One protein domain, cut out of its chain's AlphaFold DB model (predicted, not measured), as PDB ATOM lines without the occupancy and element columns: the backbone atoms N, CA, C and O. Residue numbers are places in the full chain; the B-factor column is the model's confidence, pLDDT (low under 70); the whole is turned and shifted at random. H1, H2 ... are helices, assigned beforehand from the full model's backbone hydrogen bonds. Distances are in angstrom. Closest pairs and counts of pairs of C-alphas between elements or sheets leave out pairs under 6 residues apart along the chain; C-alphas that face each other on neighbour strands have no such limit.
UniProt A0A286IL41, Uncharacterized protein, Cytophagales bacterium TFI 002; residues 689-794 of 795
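Overview. This is residues 689 to 794 of the 795 residues of an uncharacterized protein of Cytophagales bacterium TFI 002 (UniProt A0A286IL41). Two long helices, H2 and H4, lie side by side; kinked H1 packs on one end of the pair, its residues 689 to 694 sticking out, and short H3 packs across the pair with residues 749 to 753. The printed part has 106 residues, with four named helices in the order H1 to H4, which hold 84 of them, and no named strand; the class is all helix. The whole is only just loose, close to compact, radius of gyration of the C-alphas 15.9 A, spanning 50 by 33 by 21 A.

Along the chain. H1, residues 689 to 705, begins at C-alpha 689 (-30.485, 23.673, 16.963), with a kink of 75 degrees near residue 699. H2 is residues 708 to 734, 38.5 A; H3 742 to 753, 16.7 A; H4 765 to 792, 40.6 A, ending at C-alpha 792 (-30.850, 15.939, -12.209).

Arrangement. H2 and H4 touch at a shallow tilt of 9 degrees, opposite ways, closest at C-alphas 711 and 785, 5.1 A. H1 touches H2 with residues 700 to 703 alone, closest at C-alphas 702 and 711, 4.5 A. H3 and H4 touch about perpendicular, 74 degrees, closest at C-alphas 753 and 778, 7.4 A. Every O i to N i+4 pair is within hydrogen-bond range in H3 and H4, 11 of 13 in H1, 22 of 23 in H2.

Size, cuts and confidence. The printed part has no cut; the link H3 to H4 is long, 11 residues. Residues 737 to 738 and 794 are under pLDDT 70.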
ATOM      1  N   HIS A 689     -31.721  24.286  17.469       89.38
ATOM      2  CA  HIS A 689     -30.485  23.673  16.963       89.38
ATOM      3  C   HIS A 689     -30.736  22.504  15.998       89.38
ATOM      4  O   HIS A 689     -29.932  22.279  15.098       89.38
ATOM      5  N   SER A 690     -31.865  21.804  16.133       90.25
ATOM      6  CA  SER A 690     -32.260  20.718  15.233       90.25
ATOM      7  C   SER A 690     -32.395  21.166  13.774       90.25
ATOM      8  O   SER A 690     -31.934  20.462  12.882       90.25
ATOM      9  N   GLU A 691     -32.963  22.345  13.511       88.62
ATOM     10  CA  GLU A 691     -33.113  22.868  12.145       88.62
ATOM     11  C   GLU A 691     -31.748  23.213  11.544       88.62
ATOM     12  O   GLU A 691     -31.469  22.858  10.399       88.62
ATOM     13  N   LYS A 692     -30.854  23.806  12.347       90.31
ATOM     14  CA  LYS A 692     -29.474  24.105  11.934       90.31
ATOM     15  C   LYS A 692     -28.704  22.835  11.571       90.31
ATOM     16  O   LYS A 692     -28.010  22.828  10.559       90.31
ATOM     17  N   VAL A 693     -28.865  21.758  12.345       91.38
ATOM     18  CA  VAL A 693     -28.238  20.455  12.055       91.38
ATOM     19  C   VAL A 693     -28.763  19.875  10.744       91.38
ATOM     20  O   VAL A 693     -27.963  19.439   9.922       91.38
ATOM     21  N   VAL A 694     -30.076  19.912  10.500       90.38
ATOM     22  CA  VAL A 694     -30.653  19.425   9.235       90.38
ATOM     23  C   VAL A 694     -30.141  20.239   8.043       90.38
ATOM     24  O   VAL A 694     -29.770  19.662   7.021       90.38
ATOM     25  N   PHE A 695     -30.074  21.566   8.168       90.19
ATOM     26  CA  PHE A 695     -29.531  22.430   7.117       90.19
ATOM     27  C   PHE A 695     -28.052  22.161   6.842       90.19
ATOM     28  O   PHE A 695     -27.672  22.037   5.679       90.19
ATOM     29  N   TRP A 696     -27.246  22.028   7.896       92.31
ATOM     30  CA  TRP A 696     -25.825  21.710   7.796       92.31
ATOM     31  C   TRP A 696     -25.591  20.336   7.162       92.31
ATOM     32  O   TRP A 696     -24.774  20.209   6.255       92.31
ATOM     33  N   LEU A 697     -26.353  19.315   7.570       93.06
ATOM     34  CA  LEU A 697     -26.258  17.985   6.975       93.06
ATOM     35  C   LEU A 697     -26.616  18.008   5.484       93.06
ATOM     36  O   LEU A 697     -25.926  17.367   4.699       93.06
ATOM     37  N   ASN A 698     -27.637  18.763   5.066       91.25
ATOM     38  CA  ASN A 698     -27.986  18.901   3.646       91.25
ATOM     39  C   ASN A 698     -26.894  19.639   2.846       91.25
ATOM     40  O   ASN A 698     -26.578  19.252   1.727       91.25
ATOM     41  N   GLU A 699     -26.295  20.688   3.407       92.56
ATOM     42  CA  GLU A 699     -25.192  21.423   2.769       92.56
ATOM     43  C   GLU A 699     -23.967  20.522   2.564       92.56
ATOM     44  O   GLU A 699     -23.473  20.382   1.450       92.56
ATOM     45  N   VAL A 700     -23.522  19.840   3.624       94.88
ATOM     46  CA  VAL A 700     -22.333  18.975   3.587       94.88
ATOM     47  C   VAL A 700     -22.565  17.725   2.743       94.88
ATOM     48  O   VAL A 700     -21.655  17.277   2.047       94.88
ATOM     49  N   SER A 701     -23.762  17.137   2.812       95.38
ATOM     50  CA  SER A 701     -24.024  15.876   2.125       95.38
ATOM     51  C   SER A 701     -24.211  16.056   0.630       95.38
ATOM     52  O   SER A 701     -23.604  15.306  -0.114       95.38
ATOM     53  N   ASN A 702     -25.018  17.004   0.153       92.81
ATOM     54  CA  ASN A 702     -25.345  17.079  -1.275       92.81
ATOM     55  C   ASN A 702     -25.362  18.490  -1.860       92.81
ATOM     56  O   ASN A 702     -25.944  18.677  -2.933       92.81
ATOM     57  N   ASP A 703     -24.738  19.458  -1.183       90.88
ATOM     58  CA  ASP A 703     -24.721  20.867  -1.591       90.88
ATOM     59  C   ASP A 703     -26.149  21.376  -1.844       90.88
ATOM     60  O   ASP A 703     -26.517  21.804  -2.936       90.88
ATOM     61  N   HIS A 704     -27.028  21.155  -0.860       89.00
ATOM     62  CA  HIS A 704     -28.464  21.452  -0.945       89.00
ATOM     63  C   HIS A 704     -29.203  20.774  -2.117       89.00
ATOM     64  O   HIS A 704     -30.262  21.237  -2.559       89.00
ATOM     65  N   GLY A 705     -28.685  19.640  -2.585       85.69
ATOM     66  CA  GLY A 705     -29.233  18.816  -3.656       85.69
ATOM     67  C   GLY A 705     -28.730  19.181  -5.050       85.69
ATOM     68  O   GLY A 705     -29.308  18.692  -6.021       85.69
ATOM     69  N   GLU A 706     -27.704  20.028  -5.170       85.75
ATOM     70  CA  GLU A 706     -27.114  20.415  -6.458       85.75
ATOM     71  C   GLU A 706     -26.093  19.390  -6.969       85.75
ATOM     72  O   GLU A 706     -25.964  19.199  -8.181       85.75
ATOM     73  N   SER A 707     -25.420  18.655  -6.076       91.62
ATOM     74  CA  SER A 707     -24.324  17.754  -6.447       91.62
ATOM     75  C   SER A 707     -24.545  16.320  -5.962       91.62
ATOM     76  O   SER A 707     -24.381  15.994  -4.787       91.62
ATOM     77  N   TRP A 708     -24.855  15.414  -6.896       94.62
ATOM     78  CA  TRP A 708     -24.907  13.974  -6.603       94.62
ATOM     79  C   TRP A 708     -23.514  13.409  -6.280       94.62
ATOM     80  O   TRP A 708     -23.394  12.481  -5.484       94.62
ATOM     81  N   LEU A 709     -22.453  14.001  -6.845       95.19
ATOM     82  CA  LEU A 709     -21.070  13.648  -6.523       95.19
ATOM     83  C   LEU A 709     -20.716  14.011  -5.080       95.19
ATOM     84  O   LEU A 709     -20.000  13.248  -4.435       95.19
ATOM     85  N   ALA A 710     -21.217  15.137  -4.559       95.69
ATOM     86  CA  ALA A 710     -21.065  15.472  -3.144       95.69
ATOM     87  C   ALA A 710     -21.740  14.409  -2.263       95.69
ATOM     88  O   ALA A 710     -21.093  13.893  -1.354       95.69
ATOM     89  N   ALA A 711     -22.959  13.978  -2.618       96.31
ATOM     90  CA  ALA A 711     -23.675  12.917  -1.899       96.31
ATOM     91  C   ALA A 711     -22.917  11.587  -1.908       96.31
ATOM     92  O   ALA A 711     -22.792  10.931  -0.874       96.31
ATOM     93  N   LEU A 712     -22.351  11.210  -3.056       96.50
ATOM     94  CA  LEU A 712     -21.534  10.007  -3.170       96.50
ATOM     95  C   LEU A 712     -20.256  10.103  -2.320       96.50
ATOM     96  O   LEU A 712     -19.932   9.164  -1.594       96.50
ATOM     97  N   LYS A 713     -19.551  11.240  -2.366       96.94
ATOM     98  CA  LYS A 713     -18.358  11.485  -1.538       96.94
ATOM     99  C   LYS A 713     -18.688  11.447  -0.049       96.94
ATOM    100  O   LYS A 713     -17.938  10.839   0.708       96.94
ATOM    101  N   PHE A 714     -19.809  12.041   0.357       97.38
ATOM    102  CA  PHE A 714     -20.304  12.001   1.730       97.38
ATOM    103  C   PHE A 714     -20.491  10.552   2.194       97.38
ATOM    104  O   PHE A 714     -19.883  10.150   3.184       97.38
ATOM    105  N   ILE A 715     -21.216   9.729   1.423       97.31
ATOM    106  CA  ILE A 715     -21.400   8.297   1.721       97.31
ATOM    107  C   ILE A 715     -20.051   7.581   1.874       97.31
ATOM    108  O   ILE A 715     -19.834   6.893   2.873       97.31
ATOM    109  N   LEU A 716     -19.142   7.733   0.905       96.69
ATOM    110  CA  LEU A 716     -17.860   7.022   0.900       96.69
ATOM    111  C   LEU A 716     -16.981   7.420   2.090       96.69
ATOM    112  O   LEU A 716     -16.518   6.553   2.825       96.69
ATOM    113  N   ILE A 717     -16.793   8.719   2.321       97.31
ATOM    114  CA  ILE A 717     -15.934   9.219   3.402       97.31
ATOM    115  C   ILE A 717     -16.486   8.796   4.765       97.31
ATOM    116  O   ILE A 717     -15.741   8.277   5.597       97.31
ATOM    117  N   GLY A 718     -17.789   8.973   4.999       96.75
ATOM    118  CA  GLY A 718     -18.375   8.640   6.292       96.75
ATOM    119  C   GLY A 718     -18.416   7.139   6.568       96.75
ATOM    120  O   GLY A 718     -18.077   6.720   7.673       96.75
ATOM    121  N   THR A 719     -18.743   6.305   5.575       97.56
ATOM    122  CA  THR A 719     -18.717   4.841   5.762       97.56
ATOM    123  C   THR A 719     -17.307   4.309   5.996       97.56
ATOM    124  O   THR A 719     -17.142   3.413   6.819       97.56
ATOM    125  N   ILE A 720     -16.284   4.863   5.332       97.44
ATOM    126  CA  ILE A 720     -14.877   4.524   5.598       97.44
ATOM    127  C   ILE A 720     -14.500   4.911   7.033       97.44
ATOM    128  O   ILE A 720     -13.911   4.105   7.748       97.44
ATOM    129  N   TYR A 721     -14.881   6.108   7.483       97.62
ATOM    130  CA  TYR A 721     -14.638   6.555   8.857       97.62
ATOM    131  C   TYR A 721     -15.282   5.619   9.892       97.62
ATOM    132  O   TYR A 721     -14.603   5.136  10.801       97.62
ATOM    133  N   PHE A 722     -16.567   5.289   9.726       97.62
ATOM    134  CA  PHE A 722     -17.254   4.344  10.608       97.62
ATOM    135  C   PHE A 722     -16.651   2.938  10.542       97.62
ATOM    136  O   PHE A 722     -16.572   2.271  11.572       97.62
ATOM    137  N   PHE A 723     -16.197   2.498   9.367       97.12
ATOM    138  CA  PHE A 723     -15.537   1.208   9.205       97.12
ATOM    139  C   PHE A 723     -14.216   1.139   9.973       97.12
ATOM    140  O   PHE A 723     -13.965   0.140  10.638       97.12
ATOM    141  N   ILE A 724     -13.402   2.199   9.957       95.62
ATOM    142  CA  ILE A 724     -12.148   2.254  10.727       95.62
ATOM    143  C   ILE A 724     -12.435   2.132  12.230       95.62
ATOM    144  O   ILE A 724     -11.787   1.341  12.919       95.62
ATOM    145  N   ILE A 725     -13.436   2.857  12.741       96.19
ATOM    146  CA  ILE A 725     -13.823   2.783  14.159       96.19
ATOM    147  C   ILE A 725     -14.353   1.387  14.500       96.19
ATOM    148  O   ILE A 725     -13.933   0.797  15.490       96.19
ATOM    149  N   PHE A 726     -15.231   0.836  13.663       95.31
ATOM    150  CA  PHE A 726     -15.788  -0.504  13.845       95.31
ATOM    151  C   PHE A 726     -14.695  -1.585  13.843       95.31
ATOM    152  O   PHE A 726     -14.666  -2.460  14.705       95.31
ATOM    153  N   TYR A 727     -13.761  -1.508  12.896       92.81
ATOM    154  CA  TYR A 727     -12.675  -2.472  12.751       92.81
ATOM    155  C   TYR A 727     -11.695  -2.414  13.931       92.81
ATOM    156  O   TYR A 727     -11.259  -3.443  14.450       92.81
ATOM    157  N   THR A 728     -11.362  -1.205  14.390       91.88
ATOM    158  CA  THR A 728     -10.494  -1.013  15.561       91.88
ATOM    159  C   THR A 728     -11.170  -1.446  16.862       91.88
ATOM    160  O   THR A 728     -10.498  -2.048  17.702       91.88
ATOM    161  N   SER A 729     -12.484  -1.228  17.017       92.25
ATOM    162  CA  SER A 729     -13.231  -1.687  18.196       92.25
ATOM    163  C   SER A 729     -13.337  -3.209  18.270       92.25
ATOM    164  O   SER A 729     -13.155  -3.766  19.347       92.25
ATOM    165  N   GLU A 730     -13.556  -3.898  17.148       88.94
ATOM    166  CA  GLU A 730     -13.520  -5.369  17.091       88.94
ATOM    167  C   GLU A 730     -12.130  -5.922  17.442       88.94
ATOM    168  O   GLU A 730     -11.994  -6.831  18.266       88.94
ATOM    169  N   ARG A 731     -11.069  -5.340  16.867       85.75
ATOM    170  CA  ARG A 731      -9.696  -5.826  17.065       85.75
ATOM    171  C   ARG A 731      -9.189  -5.635  18.489       85.75
ATOM    172  O   ARG A 731      -8.522  -6.526  19.009       85.75
ATOM    173  N   TYR A 732      -9.486  -4.492  19.108       83.50
ATOM    174  CA  TYR A 732      -9.082  -4.225  20.492       83.50
ATOM    175  C   TYR A 732      -9.620  -5.295  21.454       83.50
ATOM    176  O   TYR A 732      -8.986  -5.616  22.454       83.50
ATOM    177  N   ILE A 733     -10.768  -5.881  21.121       79.00
ATOM    178  CA  ILE A 733     -11.517  -6.769  22.007       79.00
ATOM    179  C   ILE A 733     -11.219  -8.238  21.714       79.00
ATOM    180  O   ILE A 733     -11.104  -9.031  22.643       79.00
ATOM    181  N   SER A 734     -11.021  -8.605  20.446       79.25
ATOM    182  CA  SER A 734     -10.776  -9.998  20.052       79.25
ATOM    183  C   SER A 734      -9.394 -10.544  20.455       79.25
ATOM    184  O   SER A 734      -9.164 -11.733  20.243       79.25
ATOM    185  N   GLN A 735      -8.470  -9.719  20.976       79.50
ATOM    186  CA  GLN A 735      -7.068 -10.044  21.336       79.50
ATOM    187  C   GLN A 735      -6.213 -10.732  20.250       79.50
ATOM    188  O   GLN A 735      -5.012 -10.917  20.434       79.50
ATOM    189  N   ASN A 736      -6.782 -11.055  19.089       75.25
ATOM    190  CA  ASN A 736      -6.090 -11.678  17.977       75.25
ATOM    191  C   ASN A 736      -5.506 -10.599  17.053       75.25
ATOM    192  O   ASN A 736      -6.259  -9.818  16.458       75.25
ATOM    193  N   PRO A 737      -4.174 -10.544  16.872       66.44
ATOM    194  CA  PRO A 737      -3.551  -9.681  15.881       66.44
ATOM    195  C   PRO A 737      -3.772 -10.278  14.485       66.44
ATOM    196  O   PRO A 737      -2.878 -10.881  13.902       66.44
ATOM    197  N   MET A 738      -4.979 -10.124  13.939       64.31
ATOM    198  CA  MET A 738      -5.250 -10.524  12.561       64.31
ATOM    199  C   MET A 738      -4.386  -9.672  11.618       64.31
ATOM    200  O   MET A 738      -4.370  -8.438  11.722       64.31
ATOM    201  N   MET A 739      -3.631 -10.325  10.729       74.31
ATOM    202  CA  MET A 739      -2.872  -9.637   9.685       74.31
ATOM    203  C   MET A 739      -3.841  -8.890   8.759       74.31
ATOM    204  O   MET A 739      -4.888  -9.412   8.379       74.31
ATOM    205  N   LEU A 740      -3.498  -7.641   8.428       76.94
ATOM    206  CA  LEU A 740      -4.257  -6.783   7.517       76.94
ATOM    207  C   LEU A 740      -4.075  -7.289   6.082       76.94
ATOM    208  O   LEU A 740      -3.325  -6.700   5.309       76.94
ATOM    209  N   GLU A 741      -4.730  -8.388   5.718       88.81
ATOM    210  CA  GLU A 741      -4.821  -8.779   4.315       88.81
ATOM    211  C   GLU A 741      -5.733  -7.779   3.583       88.81
ATOM    212  O   GLU A 741      -6.921  -7.684   3.915       88.81
ATOM    213  N   PRO A 742      -5.231  -7.024   2.583       87.81
ATOM    214  CA  PRO A 742      -6.017  -5.981   1.915       87.81
ATOM    215  C   PRO A 742      -7.329  -6.501   1.313       87.81
ATOM    216  O   PRO A 742      -8.359  -5.830   1.381       87.81
ATOM    217  N   ASN A 743      -7.315  -7.729   0.788       89.56
ATOM    218  CA  ASN A 743      -8.493  -8.379   0.213       89.56
ATOM    219  C   ASN A 743      -9.572  -8.659   1.270       89.56
ATOM    220  O   ASN A 743     -10.764  -8.462   1.020       89.56
ATOM    221  N   LEU A 744      -9.156  -9.077   2.468       88.19
ATOM    222  CA  LEU A 744     -10.065  -9.354   3.572       88.19
ATOM    223  C   LEU A 744     -10.670  -8.060   4.123       88.19
ATOM    224  O   LEU A 744     -11.878  -8.012   4.353       88.19
ATOM    225  N   LEU A 745      -9.873  -6.992   4.239       90.12
ATOM    226  CA  LEU A 745     -10.361  -5.662   4.624       90.12
ATOM    227  C   LEU A 745     -11.437  -5.149   3.670       90.12
ATOM    228  O   LEU A 745     -12.475  -4.662   4.113       90.12
ATOM    229  N   TRP A 746     -11.214  -5.283   2.363       92.50
ATOM    230  CA  TRP A 746     -12.165  -4.792   1.372       92.50
ATOM    231  C   TRP A 746     -13.467  -5.606   1.368       92.50
ATOM    232  O   TRP A 746     -14.560  -5.040   1.328       92.50
ATOM    233  N   SER A 747     -13.372  -6.934   1.506       93.88
ATOM    234  CA  SER A 747     -14.549  -7.799   1.671       93.88
ATOM    235  C   SER A 747     -15.336  -7.466   2.945       93.88
ATOM    236  O   SER A 747     -16.568  -7.414   2.917       93.88
ATOM    237  N   GLN A 748     -14.644  -7.196   4.054       92.88
ATOM    238  CA  GLN A 748     -15.272  -6.786   5.311       92.88
ATOM    239  C   GLN A 748     -15.925  -5.405   5.210       92.88
ATOM    240  O   GLN A 748     -17.029  -5.230   5.721       92.88
ATOM    241  N   TYR A 749     -15.305  -4.453   4.510       95.50
ATOM    242  CA  TYR A 749     -15.899  -3.141   4.248       95.50
ATOM    243  C   TYR A 749     -17.188  -3.255   3.425       95.50
ATOM    244  O   TYR A 749     -18.206  -2.673   3.797       95.50
ATOM    245  N   LEU A 750     -17.189  -4.056   2.353       95.00
ATOM    246  CA  LEU A 750     -18.398  -4.276   1.555       95.00
ATOM    247  C   LEU A 750     -19.539  -4.908   2.353       95.00
ATOM    248  O   LEU A 750     -20.694  -4.507   2.194       95.00
ATOM    249  N   LYS A 751     -19.228  -5.884   3.210       94.12
ATOM    250  CA  LYS A 751     -20.212  -6.451   4.143       94.12
ATOM    251  C   LYS A 751     -20.735  -5.354   5.073       94.12
ATOM    252  O   LYS A 751     -21.931  -5.086   5.095       94.12
ATOM    253  N   PHE A 752     -19.831  -4.594   5.689       94.50
ATOM    254  CA  PHE A 752     -20.163  -3.508   6.608       94.50
ATOM    255  C   PHE A 752     -21.123  -2.458   6.021       94.50
ATOM    256  O   PHE A 752     -22.066  -2.035   6.702       94.50
ATOM    257  N   ILE A 753     -20.944  -2.055   4.758       95.44
ATOM    258  CA  ILE A 753     -21.841  -1.088   4.098       95.44
ATOM    259  C   ILE A 753     -23.150  -1.705   3.585       95.44
ATOM    260  O   ILE A 753     -24.088  -0.963   3.304       95.44
ATOM    261  N   ASN A 754     -23.262  -3.033   3.486       93.25
ATOM    262  CA  ASN A 754     -24.453  -3.700   2.962       93.25
ATOM    263  C   ASN A 754     -25.680  -3.404   3.851       93.25
ATOM    264  O   ASN A 754     -25.706  -3.830   5.010       93.25
ATOM    265  N   PRO A 755     -26.725  -2.716   3.357       88.06
ATOM    266  CA  PRO A 755     -27.883  -2.360   4.176       88.06
ATOM    267  C   PRO A 755     -28.701  -3.577   4.640       88.06
ATOM    268  O   PRO A 755     -29.470  -3.455   5.589       88.06
ATOM    269  N   PHE A 756     -28.524  -4.744   4.011       90.62
ATOM    270  CA  PHE A 756     -29.280  -5.965   4.304       90.62
ATOM    271  C   PHE A 756     -28.607  -6.899   5.320       90.62
ATOM    272  O   PHE A 756     -29.193  -7.916   5.696       90.62
ATOM    273  N   GLU A 757     -27.386  -6.598   5.770       90.81
ATOM    274  CA  GLU A 757     -26.716  -7.426   6.776       90.81
ATOM    275  C   GLU A 757     -27.388  -7.250   8.150       90.81
ATOM    276  O   GLU A 757     -27.414  -6.152   8.718       90.81
ATOM    277  N   LYS A 758     -27.922  -8.356   8.690       89.44
ATOM    278  CA  LYS A 758     -28.577  -8.405  10.004       89.44
ATOM    279  C   LYS A 758     -27.595  -8.014  11.114       89.44
ATOM    280  O   LYS A 758     -26.455  -8.466  11.123       89.44
ATOM    281  N   ILE A 759     -28.056  -7.209  12.073       87.06
ATOM    282  CA  ILE A 759     -27.284  -6.876  13.278       87.06
ATOM    283  C   ILE A 759     -27.194  -8.141  14.141       87.06
ATOM    284  O   ILE A 759     -28.194  -8.585  14.700       87.06
ATOM    285  N   THR A 760     -26.006  -8.732  14.238       88.62
ATOM    286  CA  THR A 760     -25.714  -9.824  15.175       88.62
ATOM    287  C   THR A 760     -25.331  -9.225  16.526       88.62
ATOM    288  O   THR A 760     -24.334  -8.508  16.606       88.62
ATOM    289  N   LEU A 761     -26.101  -9.508  17.579       85.75
ATOM    290  CA  LEU A 761     -25.866  -8.957  18.923       85.75
ATOM    291  C   LEU A 761     -24.674  -9.593  19.658       85.75
ATOM    292  O   LEU A 761     -24.309  -9.112  20.724       85.75
ATOM    293  N   ASP A 762     -24.025 -10.595  19.066       88.94
ATOM    294  CA  ASP A 762     -22.898 -11.325  19.667       88.94
ATOM    295  C   ASP A 762     -21.588 -10.511  19.718       88.94
ATOM    296  O   ASP A 762     -20.581 -10.965  20.255       88.94
ATOM    297  N   ARG A 763     -21.582  -9.298  19.145       86.25
ATOM    298  CA  ARG A 763     -20.430  -8.384  19.134       86.25
ATOM    299  C   ARG A 763     -20.411  -7.490  20.372       86.25
ATOM    300  O   ARG A 763     -21.424  -7.279  21.039       86.25
ATOM    301  N   HIS A 764     -19.263  -6.872  20.637       91.75
ATOM    302  CA  HIS A 764     -19.163  -5.890  21.711       91.75
ATOM    303  C   HIS A 764     -20.095  -4.688  21.484       91.75
ATOM    304  O   HIS A 764     -20.321  -4.253  20.351       91.75
ATOM    305  N   TRP A 765     -20.600  -4.100  22.573       91.94
ATOM    306  CA  TRP A 765     -21.591  -3.020  22.516       91.94
ATOM    307  C   TRP A 765     -21.105  -1.792  21.725       91.94
ATOM    308  O   TRP A 765     -21.899  -1.176  21.013       91.94
ATOM    309  N   ILE A 766     -19.805  -1.467  21.781       92.94
ATOM    310  CA  ILE A 766     -19.208  -0.372  20.992       92.94
ATOM    311  C   ILE A 766     -19.300  -0.681  19.493       92.94
ATOM    312  O   ILE A 766     -19.831   0.135  18.743       92.94
ATOM    313  N   SER A 767     -18.856  -1.867  19.059       93.44
ATOM    314  CA  SER A 767     -18.934  -2.295  17.656       93.44
ATOM    315  C   SER A 767     -20.378  -2.297  17.157       93.44
ATOM    316  O   SER A 767     -20.654  -1.792  16.069       93.44
ATOM    317  N   ASN A 768     -21.319  -2.788  17.972       93.31
ATOM    318  CA  ASN A 768     -22.749  -2.765  17.655       93.31
ATOM    319  C   ASN A 768     -23.292  -1.338  17.516       93.31
ATOM    320  O   ASN A 768     -24.041  -1.058  16.582       93.31
ATOM    321  N   THR A 769     -22.882  -0.423  18.396       94.38
ATOM    322  CA  THR A 769     -23.295   0.987  18.346       94.38
ATOM    323  C   THR A 769     -22.758   1.673  17.091       94.38
ATOM    324  O   THR A 769     -23.512   2.326  16.374       94.38
ATOM    325  N   VAL A 770     -21.475   1.487  16.777       95.69
ATOM    326  CA  VAL A 770     -20.834   2.052  15.578       95.69
ATOM    327  C   VAL A 770     -21.463   1.479  14.306       95.69
ATOM    328  O   VAL A 770     -21.778   2.229  13.383       95.69
ATOM    329  N   TYR A 771     -21.710   0.167  14.273       95.00
ATOM    330  CA  TYR A 771     -22.389  -0.502  13.165       95.00
ATOM    331  C   TYR A 771     -23.806   0.048  12.959       95.00
ATOM    332  O   TYR A 771     -24.188   0.370  11.833       95.00
ATOM    333  N   PHE A 772     -24.569   0.227  14.039       94.69
ATOM    334  CA  PHE A 772     -25.913   0.802  13.997       94.69
ATOM    335  C   PHE A 772     -25.912   2.257  13.503       94.69
ATOM    336  O   PHE A 772     -26.661   2.598  12.584       94.69
ATOM    337  N   LEU A 773     -25.030   3.105  14.044       95.62
ATOM    338  CA  LEU A 773     -24.878   4.497  13.607       95.62
ATOM    339  C   LEU A 773     -24.476   4.590  12.130       95.62
ATOM    340  O   LEU A 773     -25.009   5.433  11.407       95.62
ATOM    341  N   ASN A 774     -23.616   3.686  11.654       96.12
ATOM    342  CA  ASN A 774     -23.278   3.594  10.238       96.12
ATOM    343  C   ASN A 774     -24.502   3.279   9.370       96.12
ATOM    344  O   ASN A 774     -24.651   3.882   8.312       96.12
ATOM    345  N   LYS A 775     -25.415   2.391   9.794       95.31
ATOM    346  CA  LYS A 775     -26.641   2.122   9.019       95.31
ATOM    347  C   LYS A 775     -27.539   3.353   8.922       95.31
ATOM    348  O   LYS A 775     -28.070   3.614   7.842       95.31
ATOM    349  N   ILE A 776     -27.669   4.134   9.999       94.81
ATOM    350  CA  ILE A 776     -28.403   5.412   9.975       94.81
ATOM    351  C   ILE A 776     -27.726   6.388   9.007       94.81
ATOM    352  O   ILE A 776     -28.384   6.941   8.124       94.81
ATOM    353  N   TYR A 777     -26.408   6.559   9.135       95.75
ATOM    354  CA  TYR A 777     -25.619   7.454   8.292       95.75
ATOM    355  C   TYR A 777     -25.692   7.074   6.807       95.75
ATOM    356  O   TYR A 777     -25.991   7.919   5.964       95.75
ATOM    357  N   PHE A 778     -25.471   5.798   6.485       95.94
ATOM    358  CA  PHE A 778     -25.532   5.267   5.126       95.94
ATOM    359  C   PHE A 778     -26.927   5.441   4.525       95.94
ATOM    360  O   PHE A 778     -27.050   5.929   3.404       95.94
ATOM    361  N   SER A 779     -27.981   5.126   5.285       95.44
ATOM    362  CA  SER A 779     -29.369   5.306   4.836       95.44
ATOM    363  C   SER A 779     -29.679   6.771   4.529       95.44
ATOM    364  O   SER A 779     -30.269   7.073   3.491       95.44
ATOM    365  N   TYR A 780     -29.234   7.696   5.387       95.62
ATOM    366  CA  TYR A 780     -29.354   9.132   5.133       95.62
ATOM    367  C   TYR A 780     -28.561   9.557   3.889       95.62
ATOM    368  O   TYR A 780     -29.092  10.266   3.037       95.62
ATOM    369  N   GLY A 781     -27.324   9.083   3.728       96.25
ATOM    370  CA  GLY A 781     -26.509   9.363   2.547       96.25
ATOM    371  C   GLY A 781     -27.163   8.876   1.249       96.25
ATOM    372  O   GLY A 781     -27.266   9.643   0.292       96.25
ATOM    373  N   VAL A 782     -27.692   7.648   1.226       96.00
ATOM    374  CA  VAL A 782     -28.447   7.101   0.083       96.00
ATOM    375  C   VAL A 782     -29.692   7.940  -0.205       96.00
ATOM    376  O   VAL A 782     -29.960   8.261  -1.364       96.00
ATOM    377  N   PHE A 783     -30.431   8.361   0.824       95.69
ATOM    378  CA  PHE A 783     -31.563   9.273   0.656       95.69
ATOM    379  C   PHE A 783     -31.144  10.599  -0.004       95.69
ATOM    380  O   PHE A 783     -31.812  11.066  -0.935       95.69
ATOM    381  N   GLN A 784     -30.022  11.189   0.417       95.75
ATOM    382  CA  GLN A 784     -29.502  12.429  -0.170       95.75
ATOM    383  C   GLN A 784     -29.013  12.237  -1.607       95.75
ATOM    384  O   GLN A 784     -29.236  13.114  -2.447       95.75
ATOM    385  N   LEU A 785     -28.422  11.080  -1.909       95.75
ATOM    386  CA  LEU A 785     -28.016  10.689  -3.256       95.75
ATOM    387  C   LEU A 785     -29.233  10.578  -4.181       95.75
ATOM    388  O   LEU A 785     -29.252  11.208  -5.235       95.75
ATOM    389  N   ILE A 786     -30.284   9.862  -3.762       94.38
ATOM    390  CA  ILE A 786     -31.546   9.749  -4.515       94.38
ATOM    391  C   ILE A 786     -32.173  11.130  -4.723       94.38
ATOM    392  O   ILE A 786     -32.639  11.440  -5.819       94.38
ATOM    393  N   THR A 787     -32.179  11.971  -3.688       91.25
ATOM    394  CA  THR A 787     -32.740  13.326  -3.760       91.25
ATOM    395  C   THR A 787     -31.991  14.190  -4.778       91.25
ATOM    396  O   THR A 787     -32.631  14.849  -5.598       91.25
ATOM    397  N   ALA A 788     -30.656  14.139  -4.785       90.50
ATOM    398  CA  ALA A 788     -29.833  14.834  -5.771       90.50
ATOM    399  C   ALA A 788     -30.046  14.271  -7.190       90.50
ATOM    400  O   ALA A 788     -30.282  15.033  -8.128       90.50
ATOM    401  N   PHE A 789     -30.059  12.944  -7.362       91.44
ATOM    402  CA  PHE A 789     -30.297  12.302  -8.664       91.44
ATOM    403  C   PHE A 789     -31.673  12.631  -9.249       91.44
ATOM    404  O   PHE A 789     -31.771  12.968 -10.426       91.44
ATOM    405  N   ARG A 790     -32.738  12.598  -8.436       88.81
ATOM    406  CA  ARG A 790     -34.101  12.948  -8.878       88.81
ATOM    407  C   ARG A 790     -34.208  14.381  -9.390       88.81
ATOM    408  O   ARG A 790     -35.053  14.652 -10.236       88.81
ATOM    409  N   ARG A 791     -33.386  15.297  -8.873       81.88
ATOM    410  CA  ARG A 791     -33.330  16.677  -9.370       81.88
ATOM    411  C   ARG A 791     -32.610  16.773 -10.712       81.88
ATOM    412  O   ARG A 791     -33.045  17.541 -11.559       81.88
ATOM    413  N   HIS A 792     -31.565  15.975 -10.928       80.69
ATOM    414  CA  HIS A 792     -30.850  15.939 -12.209       80.69
ATOM    415  C   HIS A 792     -31.633  15.231 -13.318       80.69
ATOM    416  O   HIS A 792     -31.612  15.707 -14.443       80.69
ATOM    417  N   GLY A 793     -32.364  14.158 -13.004       75.12
ATOM    418  CA  GLY A 793     -33.125  13.377 -13.991       75.12
ATOM    419  C   GLY A 793     -34.437  14.004 -14.477       75.12
ATOM    420  O   GLY A 793     -35.135  13.383 -15.267       75.12
ATOM    421  N   LYS A 794     -34.812  15.192 -13.981       68.81
ATOM    422  CA  LYS A 794     -35.964  15.959 -14.489       68.81
ATOM    423  C   LYS A 794     -35.589  16.977 -15.575       68.81
ATOM    424  O   LYS A 794     -36.492  17.642 -16.066       68.81
TER     425      LYS A 794